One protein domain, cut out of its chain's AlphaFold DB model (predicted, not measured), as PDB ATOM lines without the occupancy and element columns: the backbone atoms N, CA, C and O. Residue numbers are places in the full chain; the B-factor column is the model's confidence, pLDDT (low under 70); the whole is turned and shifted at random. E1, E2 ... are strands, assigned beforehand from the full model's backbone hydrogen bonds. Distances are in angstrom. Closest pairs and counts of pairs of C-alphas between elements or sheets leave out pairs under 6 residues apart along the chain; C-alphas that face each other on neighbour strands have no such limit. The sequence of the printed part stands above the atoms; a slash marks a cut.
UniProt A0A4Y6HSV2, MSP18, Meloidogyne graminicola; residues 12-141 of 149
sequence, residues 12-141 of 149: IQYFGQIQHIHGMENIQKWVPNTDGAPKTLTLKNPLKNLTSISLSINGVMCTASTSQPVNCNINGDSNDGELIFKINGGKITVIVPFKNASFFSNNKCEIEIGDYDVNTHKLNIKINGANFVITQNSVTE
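What this domain is: This is residues 12 to 141 of the 149 residues of the protein "MSP18" of Meloidogyne graminicola (UniProt A0A4Y6HSV2). Picture one long sheet of ten strands folded back on itself into a flattened, nearly closed barrel: E4, E3, E6, E7 and E1 make one wall, E9, E8, E2 and E5 the wall facing it, and E10 is the hinge. The two edge strands, E4 and E5, come close at the seam, and a long link, residues 21 to 38, runs along the outside. The printed part has 130 residues with no named helix and ten named strands, E1 to E10 along the chain, 78 residues in all, and the class is all strand. The mixed sheet runs E4, E3, E6, E7, E1, E10, E9, E8, E2, E5. The whole is compact, with a radius of gyration of the C-alphas of 14.0 A and spans of 42 by 33 by 25 A.

How they stand to each other: Begin at E1, residues 12 to 20, an inner strand of this folded sheet, one sheet bent back into two leaves that face each other with 61 pairs of C-alphas within 11 A. E7, residues 92 to 101, is its parallel neighbour at 34 degrees; look for N 14 and O 93, 2.8 A apart. E6, residues 79 to 87, forms a hairpin with E7, and N 83 and O 96 are 2.9 A apart. E3, residues 50 to 57, is antiparallel to E6 at 166 degrees, with N 54 and O 84 at 2.8 A. E4, residues 60 to 64, forms a hairpin with E3, where N 55 and O 62 are 2.8 A apart. Return to E1 for the other way round. E10, residues 130 to 141, is antiparallel to it at 147 degrees, with N 17 and O 135 at 2.8 A, and bends by 72 degrees at residue 138. E9, residues 122 to 127, forms a hairpin with E10; see N 125 and O 132, 2.9 A. E8, residues 108 to 117, forms a hairpin with E9, with N 112 and O 126 at 2.8 A. E8, E9 and E10 are a meander, each strand the antiparallel neighbour of the one before. E2, residues 39 to 44, is parallel to E8 at 25 degrees, with N 42 and O 109 at 2.9 A. E5, residues 70 to 72, is antiparallel to E2, with N 41 and O 70 at 2.9 A. The closest C-alphas of the two edge strands, E4 and E5, are those of Cys 62 and Cys 72, 5.3 A apart. Among the pairs that stay apart are E1 and E8, and E6 and E9.

Where its parts are: Find C-alpha 12 at (-147.207, 162.139, -23.574); from there E1 runs 25.8 A to C-alpha 20. E2 begins at C-alpha 39, at (-171.879, 174.158, -10.470), and ends at Lys 44. E3 is 20.6 A long from Leu 50 to Ile 57, followed by E4 from Val 60 to Ala 64 and E5 from Val 70 to Cys 72. E6 runs 24.9 A from Asn 79 to Ile 87, and E7 24.6 A from Ile 92 to Ala 101. E8 spans 27.5 A from Lys 108 to Asp 117, and E9 goes from Lys 122 to Ile 127. E10, the longest strand by residues, covers 29.8 A and ends at C-alpha 141, at (-144.062, 167.376, -25.045).

The domain as a whole: Look for the two C-alphas farthest apart at Gly 36 and Asn 119, 44.3 A from each other. The printed part has no cut, and its first and last C-alphas are 6.3 A apart. The sheet is strongly twisted and curled like part of a barrel. The link from E1 to E2, 18 residues, is long; its C-alphas lie 15 to 22 A from the mean of the C-alphas. The mean pLDDT of the printed part is 83.4, with residues 22 to 28, 76 to 78 and 138 to 141 under 70.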
ATOM      1  N   ILE A  12    -147.229 161.236 -22.426       79.25
ATOM      2  CA  ILE A  12    -147.207 162.139 -23.574       79.25
ATOM      3  C   ILE A  12    -148.224 163.241 -23.318       79.25
ATOM      4  O   ILE A  12    -149.399 162.960 -23.064       79.25
ATOM      5  N   GLN A  13    -147.764 164.485 -23.378       82.81
ATOM      6  CA  GLN A  13    -148.610 165.658 -23.289       82.81
ATOM      7  C   GLN A  13    -148.748 166.300 -24.668       82.81
ATOM      8  O   GLN A  13    -147.770 166.667 -25.320       82.81
ATOM      9  N   TYR A  14    -149.993 166.445 -25.100       82.56
ATOM     10  CA  TYR A  14    -150.352 167.180 -26.300       82.56
ATOM     11  C   TYR A  14    -151.019 168.484 -25.902       82.56
ATOM     12  O   TYR A  14    -151.867 168.506 -25.010       82.56
ATOM     13  N   PHE A  15    -150.678 169.561 -26.595       86.19
ATOM     14  CA  PHE A  15    -151.434 170.799 -26.501       86.19
ATOM     15  C   PHE A  15    -152.426 170.856 -27.652       86.19
ATOM     16  O   PHE A  15    -152.087 170.505 -28.781       86.19
ATOM     17  N   GLY A  16    -153.652 171.272 -27.371       85.50
ATOM     18  CA  GLY A  16    -154.683 171.467 -28.379       85.50
ATOM     19  C   GLY A  16    -155.177 172.904 -28.432       85.50
ATOM     20  O   GLY A  16    -154.811 173.749 -27.619       85.50
ATOM     21  N   GLN A  17    -156.051 173.161 -29.391       88.12
ATOM     22  CA  GLN A  17    -156.831 174.384 -29.493       88.12
ATOM     23  C   GLN A  17    -158.299 174.008 -29.657       88.12
ATOM     24  O   GLN A  17    -158.619 173.082 -30.399       88.12
ATOM     25  N   ILE A  18    -159.183 174.733 -28.973       87.62
ATOM     26  CA  ILE A  18    -160.629 174.619 -29.147       87.62
ATOM     27  C   ILE A  18    -161.135 175.731 -30.065       87.62
ATOM     28  O   ILE A  18    -160.739 176.891 -29.929       87.62
ATOM     29  N   GLN A  19    -161.998 175.378 -31.014       86.69
ATOM     30  CA  GLN A  19    -162.632 176.317 -31.938       86.69
ATOM     31  C   GLN A  19    -164.114 175.979 -32.099       86.69
ATOM     32  O   GLN A  19    -164.495 174.809 -32.097       86.69
ATOM     33  N   HIS A  20    -164.952 177.003 -32.257       80.19
ATOM     34  CA  HIS A  20    -166.341 176.807 -32.664       80.19
ATOM     35  C   HIS A  20    -166.396 176.244 -34.083       80.19
ATOM     36  O   HIS A  20    -165.638 176.676 -34.956       80.19
ATOM     37  N   ILE A  21    -167.328 175.324 -34.334       77.81
ATOM     38  CA  ILE A  21    -167.610 174.912 -35.708       77.81
ATOM     39  C   ILE A  21    -168.593 175.916 -36.312       77.81
ATOM     40  O   ILE A  21    -169.762 175.971 -35.925       77.81
ATOM     41  N   HIS A  22    -168.095 176.730 -37.243       68.62
ATOM     42  CA  HIS A  22    -168.862 177.801 -37.877       68.62
ATOM     43  C   HIS A  22    -170.151 177.262 -38.518       68.62
ATOM     44  O   HIS A  22    -170.134 176.223 -39.179       68.62
ATOM     45  N   GLY A  23    -171.275 177.949 -38.302       61.75
ATOM     46  CA  GLY A  23    -172.589 177.529 -38.811       61.75
ATOM     47  C   GLY A  23    -173.240 176.355 -38.062       61.75
ATOM     48  O   GLY A  23    -174.375 176.005 -38.370       61.75
ATOM     49  N   MET A  24    -172.565 175.775 -37.061       61.75
ATOM     50  CA  MET A  24    -173.111 174.766 -36.138       61.75
ATOM     51  C   MET A  24    -173.112 175.256 -34.687       61.75
ATOM     52  O   MET A  24    -173.103 174.463 -33.739       61.75
ATOM     53  N   GLU A  25    -173.150 176.575 -34.512       62.22
ATOM     54  CA  GLU A  25    -173.495 177.231 -33.257       62.22
ATOM     55  C   GLU A  25    -174.937 176.851 -32.930       62.22
ATOM     56  O   GLU A  25    -175.897 177.506 -33.329       62.22
ATOM     57  N   ASN A  26    -175.109 175.704 -32.280       54.34
ATOM     58  CA  ASN A  26    -176.404 175.308 -31.776       54.34
ATOM     59  C   ASN A  26    -176.904 176.458 -30.901       54.34
ATOM     60  O   ASN A  26    -176.197 176.898 -29.992       54.34
ATOM     61  N   ILE A  27    -178.113 176.936 -31.190       54.53
ATOM     62  CA  ILE A  27    -178.789 178.046 -30.504       54.53
ATOM     63  C   ILE A  27    -179.273 177.551 -29.134       54.53
ATOM     64  O   ILE A  27    -180.440 177.694 -28.765       54.53
ATOM     65  N   GLN A  28    -178.416 176.860 -28.383       60.50
ATOM     66  CA  GLN A  28    -178.754 176.482 -27.031       60.50
ATOM     67  C   GLN A  28    -178.802 177.783 -26.241       60.50
ATOM     68  O   GLN A  28    -177.792 178.460 -26.055       60.50
ATOM     69  N   LYS A  29    -180.023 178.175 -25.870       70.06
ATOM     70  CA  LYS A  29    -180.285 179.424 -25.165       70.06
ATOM     71  C   LYS A  29    -179.424 179.436 -23.910       70.06
ATOM     72  O   LYS A  29    -179.649 178.633 -23.007       70.06
ATOM     73  N   TRP A  30    -178.440 180.328 -23.886       80.75
ATOM     74  CA  TRP A  30    -177.625 180.540 -22.705       80.75
ATOM     75  C   TRP A  30    -178.535 180.903 -21.534       80.75
ATOM     76  O   TRP A  30    -179.379 181.798 -21.646       80.75
ATOM     77  N   VAL A  31    -178.385 180.184 -20.427       86.75
ATOM     78  CA  VAL A  31    -179.118 180.451 -19.193       86.75
ATOM     79  C   VAL A  31    -178.102 180.902 -18.151       86.75
ATOM     80  O   VAL A  31    -177.177 180.139 -17.863       86.75
ATOM     81  N   PRO A  32    -178.262 182.108 -17.577       86.25
ATOM     82  CA  PRO A  32    -177.395 182.583 -16.509       86.25
ATOM     83  C   PRO A  32    -177.295 181.583 -15.356       86.25
ATOM     84  O   PRO A  32    -178.242 180.848 -15.060       86.25
ATOM     85  N   ASN A  33    -176.137 181.562 -14.702       85.81
ATOM     86  CA  ASN A  33    -175.952 180.789 -13.482       85.81
ATOM     87  C   ASN A  33    -176.780 181.392 -12.342       85.81
ATOM     88  O   ASN A  33    -177.133 182.571 -12.355       85.81
ATOM     89  N   THR A  34    -177.123 180.558 -11.365       87.38
ATOM     90  CA  THR A  34    -177.808 181.006 -10.149       87.38
ATOM     91  C   THR A  34    -176.762 181.219  -9.072       87.38
ATOM     92  O   THR A  34    -176.021 180.292  -8.743       87.38
ATOM     93  N   ASP A  35    -176.721 182.419  -8.502       83.00
ATOM     94  CA  ASP A  35    -175.778 182.740  -7.436       83.00
ATOM     95  C   ASP A  35    -175.912 181.766  -6.257       83.00
ATOM     96  O   ASP A  35    -177.010 181.456  -5.791       83.00
ATOM     97  N   GLY A  36    -174.773 181.254  -5.789       81.00
ATOM     98  CA  GLY A  36    -174.698 180.313  -4.667       81.00
ATOM     99  C   GLY A  36    -175.121 178.872  -4.979       81.00
ATOM    100  O   GLY A  36    -174.946 178.002  -4.124       81.00
ATOM    101  N   ALA A  37    -175.634 178.577  -6.177       85.06
ATOM    102  CA  ALA A  37    -175.938 177.206  -6.572       85.06
ATOM    103  C   ALA A  37    -174.655 176.427  -6.931       85.06
ATOM    104  O   ALA A  37    -173.718 176.996  -7.501       85.06
ATOM    105  N   PRO A  38    -174.592 175.113  -6.635       87.19
ATOM    106  CA  PRO A  38    -173.444 174.299  -7.006       87.19
ATOM    107  C   PRO A  38    -173.356 174.191  -8.526       87.19
ATOM    108  O   PRO A  38    -174.331 173.848  -9.199       87.19
ATOM    109  N   LYS A  39    -172.163 174.439  -9.067       90.25
ATOM    110  CA  LYS A  39    -171.879 174.158 -10.470       90.25
ATOM    111  C   LYS A  39    -171.554 172.687 -10.644       90.25
ATOM    112  O   LYS A  39    -170.904 172.104  -9.784       90.25
ATOM    113  N   THR A  40    -171.959 172.090 -11.756       93.31
ATOM    114  CA  THR A  40    -171.689 170.674 -12.031       93.31
ATOM    115  C   THR A  40    -171.017 170.470 -13.376       93.31
ATOM    116  O   THR A  40    -171.431 171.085 -14.359       93.31
ATOM    117  N   LEU A  41    -170.047 169.563 -13.436       93.06
ATOM    118  CA  LEU A  41    -169.444 169.066 -14.670       93.06
ATOM    119  C   LEU A  41    -169.947 167.647 -14.943       93.06
ATOM    120  O   LEU A  41    -169.909 166.795 -14.058       93.06
ATOM    121  N   THR A  42    -170.396 167.387 -16.168       94.00
ATOM    122  CA  THR A  42    -170.837 166.056 -16.611       94.00
ATOM    123  C   THR A  42    -170.167 165.695 -17.930       94.00
ATOM    124  O   THR A  42    -170.155 166.503 -18.858       94.00
ATOM    125  N   LEU A  43    -169.650 164.467 -18.029       92.31
ATOM    126  CA  LEU A  43    -169.081 163.914 -19.256       92.31
ATOM    127  C   LEU A  43    -170.094 162.992 -19.942       92.31
ATOM    128  O   LEU A  43    -170.374 161.901 -19.457       92.31
ATOM    129  N   LYS A  44    -170.634 163.408 -21.084       90.44
ATOM    130  CA  LYS A  44    -171.547 162.600 -21.899       90.44
ATOM    131  C   LYS A  44    -170.774 161.845 -22.979       90.44
ATOM    132  O   LYS A  44    -169.837 162.378 -23.567       90.44
ATOM    133  N   ASN A  45    -171.201 160.613 -23.251       87.44
ATOM    134  CA  ASN A  45    -170.656 159.758 -24.311       87.44
ATOM    135  C   ASN A  45    -169.115 159.632 -24.277       87.44
ATOM    136  O   ASN A  45    -168.457 159.932 -25.268       87.44
ATOM    137  N   PRO A  46    -168.505 159.220 -23.146       81.88
ATOM    138  CA  PRO A  46    -167.051 159.125 -23.063       81.88
ATOM    139  C   PRO A  46    -166.494 158.154 -24.113       81.88
ATOM    140  O   PRO A  46    -166.993 157.038 -24.271       81.88
ATOM    141  N   LEU A  47    -165.412 158.548 -24.796       82.25
ATOM    142  CA  LEU A  47    -164.651 157.625 -25.642       82.25
ATOM    143  C   LEU A  47    -164.125 156.466 -24.794       82.25
ATOM    144  O   LEU A  47    -163.675 156.673 -23.669       82.25
ATOM    145  N   LYS A  48    -164.072 155.260 -25.368       80.31
ATOM    146  CA  LYS A  48    -163.616 154.034 -24.681       80.31
ATOM    147  C   LYS A  48    -162.283 154.192 -23.930       80.31
ATOM    148  O   LYS A  48    -162.089 153.580 -22.887       80.31
ATOM    149  N   ASN A  49    -161.372 155.004 -24.464       82.44
ATOM    150  CA  ASN A  49    -160.038 155.218 -23.903       82.44
ATOM    151  C   ASN A  49    -159.907 156.518 -23.094       82.44
ATOM    152  O   ASN A  49    -158.841 156.780 -22.531       82.44
ATOM    153  N   LEU A  50    -160.954 157.343 -23.037       85.69
ATOM    154  CA  LEU A  50    -160.978 158.568 -22.248       85.69
ATOM    155  C   LEU A  50    -161.254 158.208 -20.787       85.69
ATOM    156  O   LEU A  50    -162.294 157.664 -20.442       85.69
ATOM    157  N   THR A  51    -160.284 158.499 -19.933       86.19
ATOM    158  CA  THR A  51    -160.322 158.198 -18.498       86.19
ATOM    159  C   THR A  51    -161.026 159.302 -17.715       86.19
ATOM    160  O   THR A  51    -161.801 159.020 -16.805       86.19
ATOM    161  N   SER A  52    -160.749 160.564 -18.046       90.56
ATOM    162  CA  SER A  52    -161.398 161.710 -17.411       90.56
ATOM    163  C   SER A  52    -161.258 162.976 -18.243       90.56
ATOM    164  O   SER A  52    -160.313 163.111 -19.028       90.56
ATOM    165  N   ILE A  53    -162.144 163.931 -17.984       91.88
ATOM    166  CA  ILE A  53    -161.996 165.328 -18.386       91.88
ATOM    167  C   ILE A  53    -161.937 166.181 -17.133       91.88
ATOM    168  O   ILE A  53    -162.768 166.028 -16.237       91.88
ATOM    169  N   SER A  54    -160.979 167.093 -17.090       93.44
ATOM    170  CA  SER A  54    -160.894 168.119 -16.064       93.44
ATOM    171  C   SER A  54    -161.103 169.493 -16.684       93.44
ATOM    172  O   SER A  54    -160.480 169.823 -17.688       93.44
ATOM    173  N   LEU A  55    -161.964 170.295 -16.069       91.75
ATOM    174  CA  LEU A  55    -162.080 171.725 -16.310       91.75
ATOM    175  C   LEU A  55    -161.276 172.442 -15.222       91.75
ATOM    176  O   LEU A  55    -161.639 172.369 -14.046       91.75
ATOM    177  N   SER A  56    -160.179 173.086 -15.608       91.06
ATOM    178  CA  SER A  56    -159.345 173.898 -14.721       91.06
ATOM    179  C   SER A  56    -159.606 175.370 -15.007       91.06
ATOM    180  O   SER A  56    -159.412 175.831 -16.129       91.06
ATOM    181  N   ILE A  57    -160.083 176.098 -14.003       87.56
ATOM    182  CA  ILE A  57    -160.401 177.524 -14.090       87.56
ATOM    183  C   ILE A  57    -159.780 178.216 -12.880       87.56
ATOM    184  O   ILE A  57    -160.056 177.826 -11.746       87.56
ATOM    185  N   ASN A  58    -158.949 179.238 -13.109       81.62
ATOM    186  CA  ASN A  58    -158.243 179.975 -12.048       81.62
ATOM    187  C   ASN A  58    -157.518 179.056 -11.038       81.62
ATOM    188  O   ASN A  58    -157.529 179.303  -9.834       81.62
ATOM    189  N   GLY A  59    -156.933 177.952 -11.518       79.69
ATOM    190  CA  GLY A  59    -156.237 176.963 -10.684       79.69
ATOM    191  C   GLY A  59    -157.145 176.000  -9.907       79.69
ATOM    192  O   GLY A  59    -156.638 175.098  -9.241       79.69
ATOM    193  N   VAL A  60    -158.472 176.136 -10.004       86.94
ATOM    194  CA  VAL A  60    -159.428 175.174  -9.442       86.94
ATOM    195  C   VAL A  60    -159.779 174.136 -10.498       86.94
ATOM    196  O   VAL A  60    -160.325 174.461 -11.550       86.94
ATOM    197  N   MET A  61    -159.504 172.870 -10.193       90.06
ATOM    198  CA  MET A  61    -159.746 171.747 -11.094       90.06
ATOM    199  C   MET A  61    -161.024 170.992 -10.708       90.06
ATOM    200  O   MET A  61    -161.125 170.454  -9.607       90.06
ATOM    201  N   CYS A  62    -161.972 170.884 -11.639       91.12
ATOM    202  CA  CYS A  62    -163.145 170.019 -11.522       91.12
ATOM    203  C   CYS A  62    -163.034 168.860 -12.513       91.12
ATOM    204  O   CYS A  62    -162.867 169.100 -13.703       91.12
ATOM    205  N   THR A  63    -163.103 167.610 -12.046       93.62
ATOM    206  CA  THR A  63    -162.853 166.423 -12.884       93.62
ATOM    207  C   THR A  63    -164.067 165.508 -12.944       93.62
ATOM    208  O   THR A  63    -164.582 165.108 -11.904       93.62
ATOM    209  N   ALA A  64    -164.467 165.120 -14.154       92.50
ATOM    210  CA  ALA A  64    -165.477 164.101 -14.412       92.50
ATOM    211  C   ALA A  64    -164.845 162.888 -15.116       92.50
ATOM    212  O   ALA A  64    -164.121 163.028 -16.102       92.50
ATOM    213  N   SER A  65    -165.117 161.689 -14.603       87.25
ATOM    214  CA  SER A  65    -164.657 160.400 -15.157       87.25
ATOM    215  C   SER A  65    -165.806 159.472 -15.554       87.25
ATOM    216  O   SER A  65    -165.586 158.429 -16.163       87.25
ATOM    217  N   THR A  66    -167.038 159.838 -15.209       75.88
ATOM    218  CA  THR A  66    -168.247 159.072 -15.512       75.88
ATOM    219  C   THR A  66    -169.320 160.009 -16.044       75.88
ATOM    220  O   THR A  66    -169.193 161.232 -15.954       75.88
ATOM    221  N   SER A  67    -170.410 159.435 -16.546       80.31
ATOM    222  CA  SER A  67    -171.589 160.195 -16.961       80.31
ATOM    223  C   SER A  67    -172.383 160.801 -15.801       80.31
ATOM    224  O   SER A  67    -173.415 161.424 -16.040       80.31
ATOM    225  N   GLN A  68    -171.939 160.614 -14.554       86.06
ATOM    226  CA  GLN A  68    -172.565 161.228 -13.389       86.06
ATOM    227  C   GLN A  68    -172.063 162.666 -13.198       86.06
ATOM    228  O   GLN A  68    -170.856 162.905 -13.316       86.06
ATOM    229  N   PRO A  69    -172.953 163.620 -12.874       88.94
ATOM    230  CA  PRO A  69    -172.553 164.983 -12.553       88.94
ATOM    231  C   PRO A  69    -171.622 165.038 -11.338       88.94
ATOM    232  O   PRO A  69    -171.874 164.398 -10.316       88.94
ATOM    233  N   VAL A  70    -170.573 165.851 -11.433       93.12
ATOM    234  CA  VAL A  70    -169.634 166.133 -10.339       93.12
ATOM    235  C   VAL A  70    -169.759 167.594  -9.933       93.12
ATOM    236  O   VAL A  70    -169.750 168.470 -10.795       93.12
ATOM    237  N   ASN A  71    -169.844 167.865  -8.630       92.19
ATOM    238  CA  ASN A  71    -169.873 169.230  -8.108       92.19
ATOM    239  C   ASN A  71    -168.511 169.916  -8.292       92.19
ATOM    240  O   ASN A  71    -167.468 169.373  -7.932       92.19
ATOM    241  N   CYS A  72    -168.542 171.135  -8.816       88.75
ATOM    242  CA  CYS A  72    -167.392 171.977  -9.089       88.75
ATOM    243  C   CYS A  72    -167.420 173.212  -8.192       88.75
ATOM    244  O   CYS A  72    -168.353 174.012  -8.251       88.75
ATOM    245  N   ASN A  73    -166.338 173.436  -7.451       86.25
ATOM    246  CA  ASN A  73    -166.149 174.644  -6.645       86.25
ATOM    247  C   ASN A  73    -165.546 175.789  -7.485       86.25
ATOM    248  O   ASN A  73    -164.553 176.395  -7.093       86.25
ATOM    249  N   ILE A  74    -166.101 176.046  -8.674       82.44
ATOM    250  CA  ILE A  74    -165.599 177.067  -9.606       82.44
ATOM    251  C   ILE A  74    -166.472 178.324  -9.519       82.44
ATOM    252  O   ILE A  74    -167.656 178.303  -9.854       82.44
ATOM    253  N   ASN A  75    -165.878 179.453  -9.139       72.31
ATOM    254  CA  ASN A  75    -166.575 180.739  -9.037       72.31
ATOM    255  C   ASN A  75    -166.424 181.566 -10.334       72.31
ATOM    256  O   ASN A  75    -165.411 181.462 -11.026       72.31
ATOM    257  N   GLY A  76    -167.439 182.374 -10.676       63.84
ATOM    258  CA  GLY A  76    -167.446 183.265 -11.856       63.84
ATOM    259  C   GLY A  76    -168.050 182.681 -13.146       63.84
ATOM    260  O   GLY A  76    -168.150 181.462 -13.300       63.84
ATOM    261  N   ASP A  77    -168.475 183.561 -14.059       64.12
ATOM    262  CA  ASP A  77    -169.218 183.205 -15.285       64.12
ATOM    263  C   ASP A  77    -168.352 183.118 -16.549       64.12
ATOM    264  O   ASP A  77    -168.718 182.426 -17.499       64.12
ATOM    265  N   SER A  78    -167.195 183.778 -16.567       63.16
ATOM    266  CA  SER A  78    -166.214 183.739 -17.655       63.16
ATOM    267  C   SER A  78    -164.828 183.735 -17.040       63.16
ATOM    268  O   SER A  78    -164.545 184.562 -16.175       63.16
ATOM    269  N   ASN A  79    -163.987 182.790 -17.447       74.25
ATOM    270  CA  ASN A  79    -162.628 182.694 -16.947       74.25
ATOM    271  C   ASN A  79    -161.681 182.175 -18.029       74.25
ATOM    272  O   ASN A  79    -162.094 181.484 -18.966       74.25
ATOM    273  N   ASP A  80    -160.403 182.479 -17.847       86.81
ATOM    274  CA  ASP A  80    -159.317 181.791 -18.529       86.81
ATOM    275  C   ASP A  80    -159.060 180.451 -17.830       86.81
ATOM    276  O   ASP A  80    -159.244 180.297 -16.615       86.81
ATOM    277  N   GLY A  81    -158.656 179.457 -18.606       89.62
ATOM    278  CA  GLY A  81    -158.479 178.120 -18.074       89.62
ATOM    279  C   GLY A  81    -158.091 177.116 -19.136       89.62
ATOM    280  O   GLY A  81    -157.612 177.461 -20.216       89.62
ATOM    281  N   GLU A  82    -158.285 175.850 -18.806       92.00
ATOM    282  CA  GLU A  82    -157.891 174.735 -19.651       92.00
ATOM    283  C   GLU A  82    -158.811 173.527 -19.453       92.00
ATOM    284  O   GLU A  82    -159.269 173.219 -18.347       92.00
ATOM    285  N   LEU A  83    -159.092 172.840 -20.558       91.81
ATOM    286  CA  LEU A  83    -159.666 171.502 -20.552       91.81
ATOM    287  C   LEU A  83    -158.530 170.487 -20.615       91.81
ATOM    288  O   LEU A  83    -157.665 170.570 -21.486       91.81
ATOM    289  N   ILE A  84    -158.552 169.509 -19.719       92.12
ATOM    290  CA  ILE A  84    -157.523 168.478 -19.622       92.12
ATOM    291  C   ILE A  84    -158.175 167.119 -19.832       92.12
ATOM    292  O   ILE A  84    -158.995 166.677 -19.028       92.12
ATOM    293  N   PHE A  85    -157.788 166.429 -20.895       89.75
ATOM    294  CA  PHE A  85    -158.281 165.098 -21.231       89.75
ATOM    295  C   PHE A  85    -157.219 164.072 -20.858       89.75
ATOM    296  O   PHE A  85    -156.104 164.121 -21.376       89.75
ATOM    297  N   LYS A  86    -157.560 163.121 -19.986       88.50
ATOM    298  CA  LYS A  86    -156.686 161.983 -19.670       88.50
ATOM    299  C   LYS A  86    -157.135 160.771 -20.463       88.50
ATOM    300  O   LYS A  86    -158.265 160.316 -20.309       88.50
ATOM    301  N   ILE A  87    -156.245 160.232 -21.285       84.25
ATOM    302  CA  ILE A  87    -156.507 159.128 -22.210       84.25
ATOM    303  C   ILE A  87    -155.563 157.965 -21.873       84.25
ATOM    304  O   ILE A  87    -154.447 158.169 -21.384       84.25
ATOM    305  N   ASN A  88    -156.006 156.730 -22.116       83.00
ATOM    306  CA  ASN A  88    -155.232 155.504 -21.890       83.00
ATOM    307  C   ASN A  88    -154.713 155.378 -20.445       83.00
ATOM    308  O   ASN A  88    -153.532 155.103 -20.221       83.00
ATOM    309  N   GLY A  89    -155.576 155.626 -19.454       77.88
ATOM    310  CA  GLY A  89    -155.202 155.565 -18.037       77.88
ATOM    311  C   GLY A  89    -154.253 156.688 -17.607       77.88
ATOM    312  O   GLY A  89    -153.495 156.516 -16.658       77.88
ATOM    313  N   GLY A  90    -154.253 157.817 -18.326       76.19
ATOM    314  CA  GLY A  90    -153.405 158.982 -18.044       76.19
ATOM    315  C   GLY A  90    -152.033 158.963 -18.721       76.19
ATOM    316  O   GLY A  90    -151.263 159.899 -18.533       76.19
ATOM    317  N   LYS A  91    -151.730 157.946 -19.538       80.69
ATOM    318  CA  LYS A  91    -150.497 157.909 -20.349       80.69
ATOM    319  C   LYS A  91    -150.450 159.018 -21.394       80.69
ATOM    320  O   LYS A  91    -149.368 159.445 -21.781       80.69
ATOM    321  N   ILE A  92    -151.618 159.447 -21.862       80.06
ATOM    322  CA  ILE A  92    -151.767 160.573 -22.773       80.06
ATOM    323  C   ILE A  92    -152.590 161.636 -22.059       80.06
ATOM    324  O   ILE A  92    -153.669 161.343 -21.539       80.06
ATOM    325  N   THR A  93    -152.083 162.862 -22.046       86.25
ATOM    326  CA  THR A  93    -152.793 164.033 -21.537       86.25
ATOM    327  C   THR A  93    -152.913 165.055 -22.657       86.25
ATOM    328  O   THR A  93    -151.908 165.428 -23.254       86.25
ATOM    329  N   VAL A  94    -154.128 165.503 -22.962       86.38
ATOM    330  CA  VAL A  94    -154.362 166.601 -23.910       86.38
ATOM    331  C   VAL A  94    -154.790 167.823 -23.116       86.38
ATOM    332  O   VAL A  94    -155.775 167.749 -22.387       86.38
ATOM    333  N   ILE A  95    -154.055 168.922 -23.249       90.38
ATOM    334  CA  ILE A  95    -154.344 170.193 -22.583       90.38
ATOM    335  C   ILE A  95    -154.819 171.192 -23.627       90.38
ATOM    336  O   ILE A  95    -154.117 171.473 -24.597       90.38
ATOM    337  N   VAL A  96    -156.014 171.732 -23.429       91.25
ATOM    338  CA  VAL A  96    -156.654 172.666 -24.353       91.25
ATOM    339  C   VAL A  96    -156.947 173.963 -23.605       91.25
ATOM    340  O   VAL A  96    -157.977 174.052 -22.929       91.25
ATOM    341  N   PRO A  97    -156.048 174.960 -23.676       91.12
ATOM    342  CA  PRO A  97    -156.283 176.249 -23.053       91.12
ATOM    343  C   PRO A  97    -157.416 176.998 -23.759       91.12
ATOM    344  O   PRO A  97    -157.605 176.893 -24.974       91.12
ATOM    345  N   PHE A  98    -158.140 177.803 -22.994       87.50
ATOM    346  CA  PHE A  98    -159.164 178.716 -23.482       87.50
ATOM    347  C   PHE A  98    -159.054 180.063 -22.771       87.50
ATOM    348  O   PHE A  98    -158.515 180.168 -21.667       87.50
ATOM    349  N   LYS A  99    -159.584 181.101 -23.419       86.50
ATOM    350  CA  LYS A  99    -159.651 182.453 -22.867       86.50
ATOM    351  C   LYS A  99    -161.057 183.009 -22.982       86.50
ATOM    352  O   LYS A  99    -161.705 182.768 -23.999       86.50
ATOM    353  N   ASN A 100    -161.485 183.767 -21.972       82.06
ATOM    354  CA  ASN A 100    -162.786 184.448 -21.935       82.06
ATOM    355  C   ASN A 100    -163.969 183.547 -22.338       82.06
ATOM    356  O   ASN A 100    -164.804 183.938 -23.154       82.06
ATOM    357  N   ALA A 101    -164.020 182.325 -21.804       80.56
ATOM    358  CA  ALA A 101    -165.029 181.342 -22.179       80.56
ATOM    359  C   ALA A 101    -165.966 181.010 -21.010       80.56
ATOM    360  O   ALA A 101    -165.531 180.732 -19.888       80.56
ATOM    361  N   SER A 102    -167.268 180.992 -21.297       81.50
ATOM    362  CA  SER A 102    -168.320 180.637 -20.344       81.50
ATOM    363  C   SER A 102    -168.749 179.183 -20.534       81.50
ATOM    364  O   SER A 102    -169.504 178.849 -21.441       81.50
ATOM    365  N   PHE A 103    -168.269 178.302 -19.656       85.06
ATOM    366  CA  PHE A 103    -168.552 176.861 -19.721       85.06
ATOM    367  C   PHE A 103    -169.808 176.430 -18.956       85.06
ATOM    368  O   PHE A 103    -170.308 175.329 -19.175       85.06
ATOM    369  N   PHE A 104    -170.321 177.262 -18.048       88.56
ATOM    370  CA  PHE A 104    -171.447 176.907 -17.183       88.56
ATOM    371  C   PHE A 104    -172.714 177.663 -17.560       88.56
ATOM    372  O   PHE A 104    -172.773 178.869 -17.342       88.56
ATOM    373  N   SER A 105    -173.718 176.941 -18.059       88.25
ATOM    374  CA  SER A 105    -175.072 177.444 -18.316       88.25
ATOM    375  C   SER A 105    -176.039 176.766 -17.354       88.25
ATOM    376  O   SER A 105    -176.032 175.538 -17.248       88.25
ATOM    377  N   ASN A 106    -176.900 177.526 -16.673       90.94
ATOM    378  CA  ASN A 106    -177.805 176.996 -15.642       90.94
ATOM    379  C   ASN A 106    -177.063 176.147 -14.583       90.94
ATOM    380  O   ASN A 106    -177.509 175.060 -14.209       90.94
ATOM    381  N   ASN A 107    -175.879 176.606 -14.164       89.81
ATOM    382  CA  ASN A 107    -174.953 175.923 -13.254       89.81
ATOM    383  C   ASN A 107    -174.407 174.578 -13.773       89.81
ATOM    384  O   ASN A 107    -173.836 173.803 -13.009       89.81
ATOM    385  N   LYS A 108    -174.539 174.275 -15.069       91.38
ATOM    386  CA  LYS A 108    -174.099 173.004 -15.660       91.38
ATOM    387  C   LYS A 108    -173.080 173.229 -16.769       91.38
ATOM    388  O   LYS A 108    -173.234 174.120 -17.597       91.38
ATOM    389  N   CYS A 109    -172.056 172.389 -16.776       90.44
ATOM    390  CA  CYS A 109    -171.148 172.187 -17.890       90.44
ATOM    391  C   CYS A 109    -171.278 170.725 -18.318       90.44
ATOM    392  O   CYS A 109    -170.864 169.811 -17.605       90.44
ATOM    393  N   GLU A 110    -171.915 170.495 -19.457       91.81
ATOM    394  CA  GLU A 110    -172.058 169.173 -20.052       91.81
ATOM    395  C   GLU A 110    -171.131 169.082 -21.257       91.81
ATOM    396  O   GLU A 110    -171.337 169.777 -22.250       91.81
ATOM    397  N   ILE A 111    -170.118 168.224 -21.169       92.19
ATOM    398  CA  ILE A 111    -169.183 167.978 -22.264       92.19
ATOM    399  C   ILE A 111    -169.543 166.636 -22.883       92.19
ATOM    400  O   ILE A 111    -169.374 165.593 -22.256       92.19
ATOM    401  N   GLU A 112    -170.056 166.663 -24.104       91.25
ATOM    402  CA  GLU A 112    -170.324 165.480 -24.909       91.25
ATOM    403  C   GLU A 112    -169.159 165.243 -25.862       91.25
ATOM    404  O   GLU A 112    -168.778 166.140 -26.618       91.25
ATOM    405  N   ILE A 113    -168.595 164.040 -25.834       90.06
ATOM    406  CA  ILE A 113    -167.560 163.667 -26.794       90.06
ATOM    407  C   ILE A 113    -168.216 163.094 -28.044       90.06
ATOM    408  O   ILE A 113    -169.017 162.165 -27.965       90.06
ATOM    409  N   GLY A 114    -167.895 163.693 -29.187       86.31
ATOM    410  CA  GLY A 114    -168.298 163.222 -30.503       86.31
ATOM    411  C   GLY A 114    -167.180 162.436 -31.185       86.31
ATOM    412  O   GLY A 114    -166.341 161.804 -30.540       86.31
ATOM    413  N   ASP A 115    -167.176 162.489 -32.512       83.75
ATOM    414  CA  ASP A 115    -166.252 161.711 -33.331       83.75
ATOM    415  C   ASP A 115    -164.828 162.280 -33.338       83.75
ATOM    416  O   ASP A 115    -164.611 163.496 -33.301       83.75
ATOM    417  N   TYR A 116    -163.854 161.374 -33.442       82.56
ATOM    418  CA  TYR A 116    -162.450 161.692 -33.678       82.56
ATOM    419  C   TYR A 116    -162.045 161.280 -35.094       82.56
ATOM    420  O   TYR A 116    -162.112 160.100 -35.442       82.56
ATOM    421  N   ASP A 117    -161.580 162.237 -35.894       81.69
ATOM    422  CA  ASP A 117    -160.984 161.966 -37.199       81.69
ATOM    423  C   ASP A 117    -159.478 161.724 -37.044       81.69
ATOM    424  O   ASP A 117    -158.705 162.633 -36.733       81.69
ATOM    425  N   VAL A 118    -159.065 160.480 -37.286       72.75
ATOM    426  CA  VAL A 118    -157.668 160.035 -37.201       72.75
ATOM    427  C   VAL A 118    -156.766 160.659 -38.265       72.75
ATOM    428  O   VAL A 118    -155.564 160.748 -38.039       72.75
ATOM    429  N   ASN A 119    -157.317 161.083 -39.407       76.12
ATOM    430  CA  ASN A 119    -156.539 161.639 -40.516       76.12
ATOM    431  C   ASN A 119    -156.242 163.120 -40.296       76.12
ATOM    432  O   ASN A 119    -155.164 163.602 -40.636       76.12
ATOM    433  N   THR A 120    -157.216 163.850 -39.750       79.94
ATOM    434  CA  THR A 120    -157.089 165.292 -39.500       79.94
ATOM    435  C   THR A 120    -156.752 165.623 -38.046       79.94
ATOM    436  O   THR A 120    -156.526 166.789 -37.727       79.94
ATOM    437  N   HIS A 121    -156.697 164.612 -37.169       77.25
ATOM    438  CA  HIS A 121    -156.494 164.736 -35.723       77.25
ATOM    439  C   HIS A 121    -157.463 165.732 -35.064       77.25
ATOM    440  O   HIS A 121    -157.092 166.493 -34.164       77.25
ATOM    441  N   LYS A 122    -158.719 165.719 -35.522       86.38
ATOM    442  CA  LYS A 122    -159.794 166.590 -35.039       86.38
ATOM    443  C   LYS A 122    -160.744 165.804 -34.151       86.38
ATOM    444  O   LYS A 122    -161.269 164.776 -34.570       86.38
ATOM    445  N   LEU A 123    -160.985 166.305 -32.945       87.62
ATOM    446  CA  LEU A 123    -161.995 165.777 -32.036       87.62
ATOM    447  C   LEU A 123    -163.190 166.725 -32.004       87.62
ATOM    448  O   LEU A 123    -163.063 167.859 -31.545       87.62
ATOM    449  N   ASN A 124    -164.349 166.254 -32.438       89.19
ATOM    450  CA  ASN A 124    -165.588 167.000 -32.274       89.19
ATOM    451  C   ASN A 124    -166.113 166.798 -30.853       89.19
ATOM    452  O   ASN A 124    -166.201 165.673 -30.361       89.19
ATOM    453  N   ILE A 125    -166.480 167.889 -30.190       90.81
ATOM    454  CA  ILE A 125    -167.131 167.860 -28.882       90.81
ATOM    455  C   ILE A 125    -168.340 168.788 -28.892       90.81
ATOM    456  O   ILE A 125    -168.429 169.709 -29.707       90.81
ATOM    457  N   LYS A 126    -169.249 168.591 -27.941       90.12
ATOM    458  CA  LYS A 126    -170.256 169.593 -27.608       90.12
ATOM    459  C   LYS A 126    -170.095 170.032 -26.172       90.12
ATOM    460  O   LYS A 126    -169.939 169.195 -25.292       90.12
ATOM    461  N   ILE A 127    -170.164 171.332 -25.932       89.31
ATOM    462  CA  ILE A 127    -170.187 171.899 -24.584       89.31
ATOM    463  C   ILE A 127    -171.529 172.591 -24.431       89.31
ATOM    464  O   ILE A 127    -171.823 173.523 -25.176       89.31
ATOM    465  N   ASN A 128    -172.360 172.097 -23.511       88.69
ATOM    466  CA  ASN A 128    -173.754 172.518 -23.361       88.69
ATOM    467  C   ASN A 128    -174.459 172.574 -24.729       88.69
ATOM    468  O   ASN A 128    -175.016 173.604 -25.096       88.69
ATOM    469  N   GLY A 129    -174.309 171.497 -25.512       85.69
ATOM    470  CA  GLY A 129    -174.881 171.284 -26.850       85.69
ATOM    471  C   GLY A 129    -174.386 172.182 -27.991       85.69
ATOM    472  O   GLY A 129    -174.695 171.876 -29.148       85.69
ATOM    473  N   ALA A 130    -173.584 173.217 -27.723       85.12
ATOM    474  CA  ALA A 130    -172.866 173.965 -28.755       85.12
ATOM    475  C   ALA A 130    -171.692 173.135 -29.297       85.12
ATOM    476  O   ALA A 130    -171.003 172.478 -28.521       85.12
ATOM    477  N   ASN A 131    -171.475 173.146 -30.617       87.50
ATOM    478  CA  ASN A 131    -170.474 172.301 -31.273       87.50
ATOM    479  C   ASN A 131    -169.101 172.979 -31.334       87.50
ATOM    480  O   ASN A 131    -168.967 174.124 -31.777       87.50
ATOM    481  N   PHE A 132    -168.073 172.223 -30.965       88.44
ATOM    482  CA  PHE A 132    -166.680 172.637 -31.010       88.44
ATOM    483  C   PHE A 132    -165.824 171.546 -31.637       88.44
ATOM    484  O   PHE A 132    -166.161 170.362 -31.609       88.44
ATOM    485  N   VAL A 133    -164.675 171.958 -32.147       89.94
ATOM    486  CA  VAL A 133    -163.606 171.061 -32.559       89.94
ATOM    487  C   VAL A 133    -162.367 171.349 -31.724       89.94
ATOM    488  O   VAL A 133    -161.992 172.505 -31.519       89.94
ATOM    489  N   ILE A 134    -161.744 170.288 -31.227       89.12
ATOM    490  CA  ILE A 134    -160.411 170.324 -30.642       89.12
ATOM    491  C   ILE A 134    -159.438 169.816 -31.695       89.12
ATOM    492  O   ILE A 134    -159.575 168.699 -32.199       89.12
ATOM    493  N   THR A 135    -158.441 170.632 -32.010       88.56
ATOM    494  CA  THR A 135    -157.341 170.272 -32.906       88.56
ATOM    495  C   THR A 135    -156.048 170.188 -32.121       88.56
ATOM    496  O   THR A 135    -155.822 170.987 -31.214       88.56
ATOM    497  N   GLN A 136    -155.182 169.239 -32.461       81.50
ATOM    498  CA  GLN A 136    -153.846 169.177 -31.876       81.50
ATOM    499  C   GLN A 136    -152.990 170.344 -32.396       81.50
ATOM    500  O   GLN A 136    -152.949 170.602 -33.597       81.50
ATOM    501  N   ASN A 137    -152.285 171.033 -31.502       76.19
ATOM    502  CA  ASN A 137    -151.233 171.967 -31.880       76.19
ATOM    503  C   ASN A 137    -149.975 171.181 -32.275       76.19
ATOM    504  O   ASN A 137    -149.750 170.057 -31.828       76.19
ATOM    505  N   SER A 138    -149.098 171.786 -33.073       61.53
ATOM    506  CA  SER A 138    -147.834 171.162 -33.495       61.53
ATOM    507  C   SER A 138    -146.863 170.868 -32.339       61.53
ATOM    508  O   SER A 138    -145.898 170.128 -32.519       61.53
ATOM    509  N   VAL A 139    -147.112 171.415 -31.146       61.94
ATOM    510  CA  VAL A 139    -146.273 171.232 -29.958       61.94
ATOM    511  C   VAL A 139    -146.700 169.976 -29.200       61.94
ATOM    512  O   VAL A 139    -147.797 169.902 -28.645       61.94
ATOM    513  N   THR A 140    -145.809 168.986 -29.168       64.69
ATOM    514  CA  THR A 140    -145.935 167.776 -28.347       64.69
ATOM    515  C   THR A 140    -144.777 167.737 -27.364       64.69
ATOM    516  O   THR A 140    -143.622 167.847 -27.772       64.69
ATOM    517  N   GLU A 141    -145.074 167.538 -26.084       65.62
ATOM    518  CA  GLU A 141    -144.062 167.376 -25.045       65.62
ATOM    519  C   GLU A 141    -144.152 165.965 -24.463       65.62
ATOM    520  O   GLU A 141    -145.222 165.482 -24.094       65.62
TER     521      GLU A 141